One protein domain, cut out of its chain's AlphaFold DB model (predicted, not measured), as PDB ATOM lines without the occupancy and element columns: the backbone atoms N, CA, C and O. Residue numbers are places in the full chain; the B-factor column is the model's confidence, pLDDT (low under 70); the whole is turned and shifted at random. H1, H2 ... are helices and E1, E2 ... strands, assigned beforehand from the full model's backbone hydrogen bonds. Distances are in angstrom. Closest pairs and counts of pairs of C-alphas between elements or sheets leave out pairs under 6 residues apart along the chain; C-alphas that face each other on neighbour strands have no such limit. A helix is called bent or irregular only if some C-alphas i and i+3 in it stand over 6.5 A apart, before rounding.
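What this domain is: This is residues 2 to 71 of the 276 residues of the protein "Hypothetical protein" of Minutocellus polymorphus (UniProt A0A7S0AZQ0). A ribbon of two parallel strands, E1 and E2, runs along one side of the domain and the longest helix, H3, along another, with the two short helices H1 and H2 packed between them. The ribbon turns at one end, where E2 bends by 93 degrees, and its end leads round toward the side where H3 begins. The printed part has 70 residues with three named helices and two named strands, in the order H1, H2, E1, H3, E2; the sheet has the order E1, E2, parallel, and the class is mixed, helices and strands. The whole is compact, with a radius of gyration of the C-alphas of 11.7 A, and rounded, with spans of 31 by 22 by 20 A.

How they stand to each other: Go along the printed part from Asp 2, and you come first to H1, residues 6 to 12, then to H2, residues 14 to 19. H1 and H2 meet only through their link, the one residue Ala 13. Next look at E1, residues 23 to 29: its closest C-alpha pair with H1 is Lys 12 and Tyr 25, 6.8 A, and with H2 it is Ala 16 and Val 23, 6.3 A. Further on is H3, residues 38 to 51. H1 and H3 touch, the same way at a steep tilt of 62 degrees, and their closest C-alphas are those of Ile 10 and Leu 40, 5.5 A apart; H3 touches H1 with residues 38 to 43 alone. H2 and H3 only just touch, with 3 pairs of C-alphas within 8 A, the closest being Leu 17 and Val 44, 6.7 A; they run the same way at a shallow tilt of 9 degrees, and H3 uses residues 43 to 47 alone. Last comes E2, residues 58 to 66, the parallel neighbour of E1, with 9 degrees between their directions. Check N 25 and O 59, 2.8 A, and N 61 and O 25, 2.8 A: both pairs are within hydrogen-bond range. E1, H3 and E2 form a strand-helix-strand unit, two parallel neighbour strands with a helix between them in the chain, and its crossover is right-handed. In H1 and H2 every O i to N i+4 pair is within hydrogen-bond range; in H3 it is 8 of 10.

Where its parts are: Find C-alpha 6 at (-18.663, 47.883, -28.597); from there H1 runs to C-alpha 12, 9.5 A away. H2 runs from Lys 14 to Gly 19, 8.2 A. E1 starts at C-alpha 23, (-31.439, 40.891, -25.950), and ends 18.3 A away at Ile 29. H3, from Thr 38 to Glu 51, is 17.0 A long; it is irregular, with C-alphas 47 and 50 lying 9.6 A apart. E2 is 18.0 A from Ile 58 to Gly 66, bends at residue 63, and ends at C-alpha 66, (-16.542, 52.113, -16.498).

The domain as a whole: The two C-alphas farthest apart are those of Gly 19 and Asn 31, 32.1 A, and from Asp 2 to Ala 71 the C-alphas are 18.3 A apart. The printed part has no cut. The links from H1 to H2 and from H2 to E1 are tight; those from E1 to H3, 8 residues, and from H3 to E2, 6 residues, are short, and no link is long. Read the B-factor column for the model's confidence: the mean pLDDT of the printed part is 97.3, and no printed residue is under 70.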
ATOM      1  N   ASP A   2     -10.879  48.401 -33.703       80.25
ATOM      2  CA  ASP A   2     -11.048  46.941 -33.797       80.25
ATOM      3  C   ASP A   2     -11.041  46.193 -32.452       80.25
ATOM      4  O   ASP A   2     -11.546  45.084 -32.359       80.25
ATOM      5  N   LYS A   3     -10.500  46.807 -31.393       88.88
ATOM      6  CA  LYS A   3     -10.490  46.264 -30.022       88.88
ATOM      7  C   LYS A   3     -11.490  46.950 -29.082       88.88
ATOM      8  O   LYS A   3     -11.374  46.808 -27.868       88.88
ATOM      9  N   ALA A   4     -12.391  47.777 -29.611       94.12
ATOM     10  CA  ALA A   4     -13.418  48.422 -28.802       94.12
ATOM     11  C   ALA A   4     -14.415  47.372 -28.298       94.12
ATOM     12  O   ALA A   4     -14.838  46.511 -29.067       94.12
ATOM     13  N   LEU A   5     -14.807  47.486 -27.027       96.75
ATOM     14  CA  LEU A   5     -15.791  46.598 -26.401       96.75
ATOM     15  C   LEU A   5     -17.138  46.626 -27.145       96.75
ATOM     16  O   LEU A   5     -17.832  45.621 -27.228       96.75
ATOM     17  N   ASP A   6     -17.468  47.754 -27.774       97.81
ATOM     18  CA  ASP A   6     -18.663  47.883 -28.597       97.81
ATOM     19  C   ASP A   6     -18.748  46.904 -29.771       97.81
ATOM     20  O   ASP A   6     -19.859  46.599 -30.196       97.81
ATOM     21  N   ASN A   7     -17.630  46.390 -30.295       97.62
ATOM     22  CA  ASN A   7     -17.697  45.363 -31.339       97.62
ATOM     23  C   ASN A   7     -18.414  44.108 -30.815       97.62
ATOM     24  O   ASN A   7     -19.227  43.518 -31.530       97.62
ATOM     25  N   ASP A   8     -18.180  43.755 -29.547       97.31
ATOM     26  CA  ASP A   8     -18.866  42.648 -28.884       97.31
ATOM     27  C   ASP A   8     -20.331  43.000 -28.618       97.31
ATOM     28  O   ASP A   8     -21.216  42.184 -28.881       97.31
ATOM     29  N   PHE A   9     -20.610  44.228 -28.164       98.38
ATOM     30  CA  PHE A   9     -21.984  44.691 -27.944       98.38
ATOM     31  C   PHE A   9     -22.817  44.638 -29.227       98.38
ATOM     32  O   PHE A   9     -23.923  44.106 -29.213       98.38
ATOM     33  N   ILE A  10     -22.284  45.134 -30.345       98.44
ATOM     34  CA  ILE A  10     -22.966  45.142 -31.646       98.44
ATOM     35  C   ILE A  10     -23.191  43.712 -32.139       98.44
ATOM     36  O   ILE A  10     -24.300  43.378 -32.556       98.44
ATOM     37  N   ALA A  11     -22.177  42.845 -32.042       97.69
ATOM     38  CA  ALA A  11     -22.312  41.444 -32.436       97.69
ATOM     39  C   ALA A  11     -23.402  40.722 -31.626       97.69
ATOM     40  O   ALA A  11     -24.163  39.927 -32.177       97.69
ATOM     41  N   LYS A  12     -23.503  41.016 -30.326       97.38
ATOM     42  CA  LYS A  12     -24.514  40.446 -29.422       97.38
ATOM     43  C   LYS A  12     -25.891  41.090 -29.572       97.38
ATOM     44  O   LYS A  12     -26.883  40.449 -29.252       97.38
ATOM     45  N   ALA A  13     -25.959  42.308 -30.101       98.00
ATOM     46  CA  ALA A  13     -27.200  43.034 -30.345       98.00
ATOM     47  C   ALA A  13     -27.817  42.774 -31.727       98.00
ATOM     48  O   ALA A  13     -28.801  43.422 -32.074       98.00
ATOM     49  N   LYS A  14     -27.278  41.843 -32.523       97.94
ATOM     50  CA  LYS A  14     -27.726  41.603 -33.903       97.94
ATOM     51  C   LYS A  14     -29.245  41.410 -34.021       97.94
ATOM     52  O   LYS A  14     -29.878  42.101 -34.816       97.94
ATOM     53  N   ASP A  15     -29.831  40.553 -33.186       97.56
ATOM     54  CA  ASP A  15     -31.271  40.253 -33.231       97.56
ATOM     55  C   ASP A  15     -32.136  41.469 -32.843       97.56
ATOM     56  O   ASP A  15     -33.217  41.681 -33.400       97.56
ATOM     57  N   ALA A  16     -31.636  42.331 -31.952       98.00
ATOM     58  CA  ALA A  16     -32.273  43.607 -31.627       98.00
ATOM     59  C   ALA A  16     -32.165  44.616 -32.781       98.00
ATOM     60  O   ALA A  16     -33.130  45.306 -33.103       98.00
ATOM     61  N   LEU A  17     -31.005  44.690 -33.433       97.81
ATOM     62  CA  LEU A  17     -30.735  45.641 -34.515       97.81
ATOM     63  C   LEU A  17     -31.417  45.273 -35.841       97.81
ATOM     64  O   LEU A  17     -31.626  46.155 -36.676       97.81
ATOM     65  N   GLU A  18     -31.720  43.994 -36.066       96.38
ATOM     66  CA  GLU A  18     -32.380  43.500 -37.284       96.38
ATOM     67  C   GLU A  18     -33.882  43.262 -37.082       96.38
ATOM     68  O   GLU A  18     -34.667  43.529 -37.989       96.38
ATOM     69  N   GLY A  19     -34.287  42.787 -35.900       93.69
ATOM     70  CA  GLY A  19     -35.657  42.353 -35.628       93.69
ATOM     71  C   GLY A  19     -36.318  42.997 -34.413       93.69
ATOM     72  O   GLY A  19     -37.405  42.561 -34.045       93.69
ATOM     73  N   GLN A  20     -35.685  43.982 -33.761       95.56
ATOM     74  CA  GLN A  20     -36.168  44.604 -32.512       95.56
ATOM     75  C   GLN A  20     -36.475  43.584 -31.402       95.56
ATOM     76  O   GLN A  20     -37.309  43.820 -30.529       95.56
ATOM     77  N   THR A  21     -35.819  42.423 -31.446       97.50
ATOM     78  CA  THR A  21     -35.993  41.373 -30.441       97.50
ATOM     79  C   THR A  21     -35.190  41.731 -29.190       97.50
ATOM     80  O   THR A  21     -34.010  42.053 -29.328       97.50
ATOM     81  N   PRO A  22     -35.780  41.671 -27.980       98.38
ATOM     82  CA  PRO A  22     -35.047  41.957 -26.754       98.38
ATOM     83  C   PRO A  22     -33.847  41.025 -26.547       98.38
ATOM     84  O   PRO A  22     -33.971  39.804 -26.654       98.38
ATOM     85  N   VAL A  23     -32.697  41.601 -26.206       98.56
ATOM     86  CA  VAL A  23     -31.439  40.891 -25.950       98.56
ATOM     87  C   VAL A  23     -30.791  41.370 -24.656       98.56
ATOM     88  O   VAL A  23     -30.857  42.545 -24.291       98.56
ATOM     89  N   VAL A  24     -30.109  40.444 -23.982       98.56
ATOM     90  CA  VAL A  24     -29.320  40.723 -22.780       98.56
ATOM     91  C   VAL A  24     -27.889  40.261 -23.017       98.56
ATOM     92  O   VAL A  24     -27.648  39.116 -23.403       98.56
ATOM     93  N   TYR A  25     -26.939  41.152 -22.767       98.25
ATOM     94  CA  TYR A  25     -25.517  40.854 -22.728       98.25
ATOM     95  C   TYR A  25     -25.007  41.009 -21.299       98.25
ATOM     96  O   TYR A  25     -25.220  42.048 -20.678       98.25
ATOM     97  N   GLU A  26     -24.301  39.995 -20.808       98.56
ATOM     98  CA  GLU A  26     -23.604  40.036 -19.524       98.56
ATOM     99  C   GLU A  26     -22.095  39.948 -19.768       98.56
ATOM    100  O   GLU A  26     -21.641  39.100 -20.542       98.56
ATOM    101  N   GLY A  27     -21.314  40.825 -19.136       97.88
ATOM    102  CA  GLY A  27     -19.872  40.881 -19.369       97.88
ATOM    103  C   GLY A  27     -19.094  41.729 -18.369       97.88
ATOM    104  O   GLY A  27     -19.632  42.232 -17.386       97.88
ATOM    105  N   GLU A  28     -17.802  41.888 -18.637       98.19
ATOM    106  CA  GLU A  28     -16.881  42.679 -17.818       98.19
ATOM    107  C   GLU A  28     -16.557  44.011 -18.511       98.19
ATOM    108  O   GLU A  28     -16.485  44.094 -19.740       98.19
ATOM    109  N   ILE A  29     -16.313  45.048 -17.715       98.38
ATOM    110  CA  ILE A  29     -15.830  46.354 -18.158       98.38
ATOM    111  C   ILE A  29     -14.666  46.799 -17.270       98.38
ATOM    112  O   ILE A  29     -14.636  46.563 -16.063       98.38
ATOM    113  N   ASN A  30     -13.676  47.455 -17.863       97.62
ATOM    114  CA  ASN A  30     -12.570  48.061 -17.134       97.62
ATOM    115  C   ASN A  30     -12.291  49.488 -17.618       97.62
ATOM    116  O   ASN A  30     -12.786  49.936 -18.656       97.62
ATOM    117  N   ASN A  31     -11.461  50.205 -16.861       95.62
ATOM    118  CA  ASN A  31     -11.203  51.627 -17.079       95.62
ATOM    119  C   ASN A  31     -10.580  51.957 -18.456       95.62
ATOM    120  O   ASN A  31     -10.659  53.106 -18.901       95.62
ATOM    121  N   LEU A  32     -10.015  50.970 -19.165       96.81
ATOM    122  CA  LEU A  32      -9.486  51.135 -20.520       96.81
ATOM    123  C   LEU A  32     -10.596  51.105 -21.582       96.81
ATOM    124  O   LEU A  32     -10.398  51.621 -22.688       96.81
ATOM    125  N   ASN A  33     -11.772  50.553 -21.261       97.06
ATOM    126  CA  ASN A  33     -12.961  50.550 -22.115       97.06
ATOM    127  C   ASN A  33     -13.644  51.929 -22.104       97.06
ATOM    128  O   ASN A  33     -14.738  52.121 -21.576       97.06
ATOM    129  N   ARG A  34     -12.970  52.920 -22.692       97.19
ATOM    130  CA  ARG A  34     -13.514  54.271 -22.892       97.19
ATOM    131  C   ARG A  34     -14.650  54.248 -23.912       97.19
ATOM    132  O   ARG A  34     -14.625  53.437 -24.836       97.19
ATOM    133  N   THR A  35     -15.608  55.164 -23.757       97.69
ATOM    134  CA  THR A  35     -16.757  55.332 -24.673       97.69
ATOM    135  C   THR A  35     -17.552  54.050 -24.938       97.69
ATOM    136  O   THR A  35     -18.137  53.897 -26.006       97.69
ATOM    137  N   ALA A  36     -17.563  53.116 -23.981       98.50
ATOM    138  CA  ALA A  36     -18.310  51.871 -24.112       98.50
ATOM    139  C   ALA A  36     -19.805  52.167 -24.344       98.50
ATOM    140  O   ALA A  36     -20.399  52.971 -23.621       98.50
ATOM    141  N   GLY A  37     -20.395  51.532 -25.356       98.44
ATOM    142  CA  GLY A  37     -21.793  51.690 -25.772       98.44
ATOM    143  C   GLY A  37     -22.037  52.759 -26.842       98.44
ATOM    144  O   GLY A  37     -23.147  52.841 -27.368       98.44
ATOM    145  N   THR A  38     -21.043  53.582 -27.194       98.38
ATOM    146  CA  THR A  38     -21.212  54.654 -28.187       98.38
ATOM    147  C   THR A  38     -21.389  54.137 -29.614       98.38
ATOM    148  O   THR A  38     -22.241  54.652 -30.337       98.38
ATOM    149  N   MET A  39     -20.625  53.132 -30.050       98.56
ATOM    150  CA  MET A  39     -20.790  52.583 -31.403       98.56
ATOM    151  C   MET A  39     -22.093  51.784 -31.503       98.56
ATOM    152  O   MET A  39     -22.781  51.880 -32.515       98.56
ATOM    153  N   LEU A  40     -22.487  51.070 -30.441       98.69
ATOM    154  CA  LEU A  40     -23.814  50.447 -30.388       98.69
ATOM    155  C   LEU A  40     -24.930  51.501 -30.478       98.69
ATOM    156  O   LEU A  40     -25.902  51.318 -31.209       98.69
ATOM    157  N   SER A  41     -24.784  52.620 -29.766       98.56
ATOM    158  CA  SER A  41     -25.729  53.733 -29.851       98.56
ATOM    159  C   SER A  41     -25.840  54.296 -31.272       98.56
ATOM    160  O   SER A  41     -26.936  54.599 -31.751       98.56
ATOM    161  N   TYR A  42     -24.714  54.384 -31.985       98.31
ATOM    162  CA  TYR A  42     -24.700  54.763 -33.395       98.31
ATOM    163  C   TYR A  42     -25.469  53.759 -34.270       98.31
ATOM    164  O   TYR A  42     -26.272  54.179 -35.101       98.31
ATOM    165  N   GLU A  43     -25.305  52.448 -34.069       98.50
ATOM    166  CA  GLU A  43     -26.086  51.434 -34.797       98.50
ATOM    167  C   GLU A  43     -27.597  51.586 -34.562       98.50
ATOM    168  O   GLU A  43     -28.373  51.535 -35.514       98.50
ATOM    169  N   VAL A  44     -28.029  51.840 -33.322       98.56
ATOM    170  CA  VAL A  44     -29.452  52.069 -33.018       98.56
ATOM    171  C   VAL A  44     -29.951  53.364 -33.663       98.56
ATOM    172  O   VAL A  44     -30.947  53.363 -34.384       98.56
ATOM    173  N   SER A  45     -29.255  54.478 -33.444       97.25
ATOM    174  CA  SER A  45     -29.694  55.789 -33.939       97.25
ATOM    175  C   SER A  45     -29.646  55.905 -35.466       97.25
ATOM    176  O   SER A  45     -30.523  56.536 -36.050       97.25
ATOM    177  N   SER A  46     -28.682  55.267 -36.134       97.81
ATOM    178  CA  SER A  46     -28.595  55.260 -37.601       97.81
ATOM    179  C   SER A  46     -29.713  54.450 -38.265       97.81
ATOM    180  O   SER A  46     -30.145  54.805 -39.360       97.81
ATOM    181  N   ARG A  47     -30.214  53.400 -37.600       98.06
ATOM    182  CA  ARG A  47     -31.292  52.537 -38.113       98.06
ATOM    183  C   ARG A  47     -32.688  53.054 -37.773       98.06
ATOM    184  O   ARG A  47     -33.574  53.008 -38.621       98.06
ATOM    185  N   PHE A  48     -32.882  53.540 -36.547       97.44
ATOM    186  CA  PHE A  48     -34.205  53.854 -35.992       97.44
ATOM    187  C   PHE A  48     -34.420  55.352 -35.713       97.44
ATOM    188  O   PHE A  48     -35.510  55.768 -35.318       97.44
ATOM    189  N   GLY A  49     -33.403  56.189 -35.934       95.31
ATOM    190  CA  GLY A  49     -33.486  57.630 -35.713       95.31
ATOM    191  C   GLY A  49     -33.786  57.988 -34.257       95.31
ATOM    192  O   GLY A  49     -33.358  57.313 -33.323       95.31
ATOM    193  N   LYS A  50     -34.539  59.078 -34.066       91.25
ATOM    194  CA  LYS A  50     -34.905  59.605 -32.741       91.25
ATOM    195  C   LYS A  50     -35.828  58.670 -31.952       91.25
ATOM    196  O   LYS A  50     -35.761  58.664 -30.725       91.25
ATOM    197  N   GLU A  51     -36.680  57.904 -32.634       95.94
ATOM    198  CA  GLU A  51     -37.625  56.999 -31.969       95.94
ATOM    199  C   GLU A  51     -36.915  55.861 -31.230       95.94
ATOM    200  O   GLU A  51     -37.403  55.415 -30.187       95.94
ATOM    201  N   GLY A  52     -35.734  55.469 -31.726       97.00
ATOM    202  CA  GLY A  52     -34.907  54.419 -31.150       97.00
ATOM    203  C   GLY A  52     -35.599  53.059 -31.171       97.00
ATOM    204  O   GLY A  52     -36.456  52.784 -32.011       97.00
ATOM    205  N   LEU A  53     -35.210  52.203 -30.233       98.25
ATOM    206  CA  LEU A  53     -35.887  50.935 -29.975       98.25
ATOM    207  C   LEU A  53     -36.897  51.096 -28.824       98.25
ATOM    208  O   LEU A  53     -36.787  52.048 -28.041       98.25
ATOM    209  N   PRO A  54     -37.856  50.163 -28.672       97.88
ATOM    210  CA  PRO A  54     -38.603  50.034 -27.428       97.88
ATOM    211  C   PRO A  54     -37.661  49.955 -26.218       97.88
ATOM    212  O   PRO A  54     -36.532  49.464 -26.321       97.88
ATOM    213  N   ASP A  55     -38.124  50.437 -25.070       96.31
ATOM    214  CA  ASP A  55     -37.354  50.410 -23.828       96.31
ATOM    215  C   ASP A  55     -36.826  49.002 -23.518       96.31
ATOM    216  O   ASP A  55     -37.517  48.006 -23.724       96.31
ATOM    217  N   ASP A  56     -35.584  48.933 -23.031       97.31
ATOM    218  CA  ASP A  56     -34.941  47.692 -22.578       97.31
ATOM    219  C   ASP A  56     -34.789  46.597 -23.656       97.31
ATOM    220  O   ASP A  56     -34.520  45.436 -23.328       97.31
ATOM    221  N   THR A  57     -34.889  46.963 -24.943       98.69
ATOM    222  CA  THR A  57     -34.631  46.045 -26.066       98.69
ATOM    223  C   THR A  57     -33.185  45.551 -26.065       98.69
ATOM    224  O   THR A  57     -32.937  44.394 -26.381       98.69
ATOM    225  N   ILE A  58     -32.214  46.392 -25.701       98.81
ATOM    226  CA  ILE A  58     -30.819  45.966 -25.530       98.81
ATOM    227  C   ILE A  58     -30.389  46.258 -24.100       98.81
ATOM    228  O   ILE A  58     -30.253  47.418 -23.715       98.81
ATOM    229  N   GLN A  59     -30.127  45.210 -23.321       98.81
ATOM    230  CA  GLN A  59     -29.634  45.335 -21.951       98.81
ATOM    231  C   GLN A  59     -28.175  44.891 -21.862       98.81
ATOM    232  O   GLN A  59     -27.849  43.737 -22.130       98.81
ATOM    233  N   LEU A  60     -27.299  45.805 -21.457       98.81
ATOM    234  CA  LEU A  60     -25.884  45.562 -21.196       98.81
ATOM    235  C   LEU A  60     -25.669  45.533 -19.682       98.81
ATOM    236  O   LEU A  60     -25.700  46.579 -19.039       98.81
ATOM    237  N   LYS A  61     -25.458  44.348 -19.112       98.75
ATOM    238  CA  LYS A  61     -25.186  44.146 -17.685       98.75
ATOM    239  C   LYS A  61     -23.699  43.887 -17.487       98.75
ATOM    240  O   LYS A  61     -23.193  42.813 -17.812       98.75
ATOM    241  N   LEU A  62     -22.986  44.888 -17.000       98.75
ATOM    242  CA  LEU A  62     -21.532  44.889 -16.941       98.75
ATOM    243  C   LEU A  62     -21.045  44.843 -15.494       98.75
ATOM    244  O   LEU A  62     -21.686  45.381 -14.593       98.75
ATOM    245  N   LYS A  63     -19.884  44.232 -15.277       98.75
ATOM    246  CA  LYS A  63     -19.201  44.196 -13.979       98.75
ATOM    247  C   LYS A  63     -17.819  44.819 -14.095       98.75
ATOM    248  O   LYS A  63     -17.128  44.587 -15.081       98.75
ATOM    249  N   GLY A  64     -17.417  45.618 -13.108       98.25
ATOM    250  CA  GLY A  64     -16.091  46.245 -13.072       98.25
ATOM    251  C   GLY A  64     -16.130  47.772 -13.107       98.25
ATOM    252  O   GLY A  64     -16.904  48.380 -12.379       98.25
ATOM    253  N   HIS A  65     -15.251  48.395 -13.893       98.12
ATOM    254  CA  HIS A  65     -14.990  49.840 -13.823       98.12
ATOM    255  C   HIS A  65     -15.235  50.507 -15.175       98.12
ATOM    256  O   HIS A  65     -14.489  50.275 -16.122       98.12
ATOM    257  N   GLY A  66     -16.254  51.353 -15.287       98.12
ATOM    258  CA  GLY A  66     -16.542  52.113 -16.498       98.12
ATOM    259  C   GLY A  66     -15.417  53.093 -16.834       98.12
ATOM    260  O   GLY A  66     -15.063  53.957 -16.029       98.12
ATOM    261  N   GLY A  67     -14.841  52.982 -18.032       98.31
ATOM    262  CA  GLY A  67     -13.872  53.956 -18.537       98.31
ATOM    263  C   GLY A  67     -14.496  55.331 -18.801       98.31
ATOM    264  O   GLY A  67     -15.714  55.508 -18.782       98.31
ATOM    265  N   GLN A  68     -13.653  56.328 -19.087       98.44
ATOM    266  CA  GLN A  68     -14.123  57.685 -19.392       98.44
ATOM    267  C   GLN A  68     -15.150  57.703 -20.533       98.44
ATOM    268  O   GLN A  68     -14.979  57.029 -21.556       98.44
ATOM    269  N   SER A  69     -16.173  58.546 -20.383       98.50
ATOM    270  CA  SER A  69     -17.258  58.717 -21.361       98.50
ATOM    271  C   SER A  69     -18.062  57.443 -21.653       98.50
ATOM    272  O   SER A  69     -18.640  57.327 -22.731       98.50
ATOM    273  N   MET A  70     -18.109  56.479 -20.727       98.62
ATOM    274  CA  MET A  70     -19.037  55.347 -20.818       98.62
ATOM    275  C   MET A  70     -20.466  55.842 -21.093       98.62
ATOM    276  O   MET A  70     -20.892  56.851 -20.528       98.62
ATOM    277  N   ALA A  71     -21.193  55.145 -21.967       98.56
ATOM    278  CA  ALA A  71     -22.542  55.506 -22.398       98.56
ATOM    279  C   ALA A  71     -22.648  56.906 -23.044       98.56
ATOM    280  O   ALA A  71     -23.688  57.566 -22.962       98.56
TER     281      ALA A  71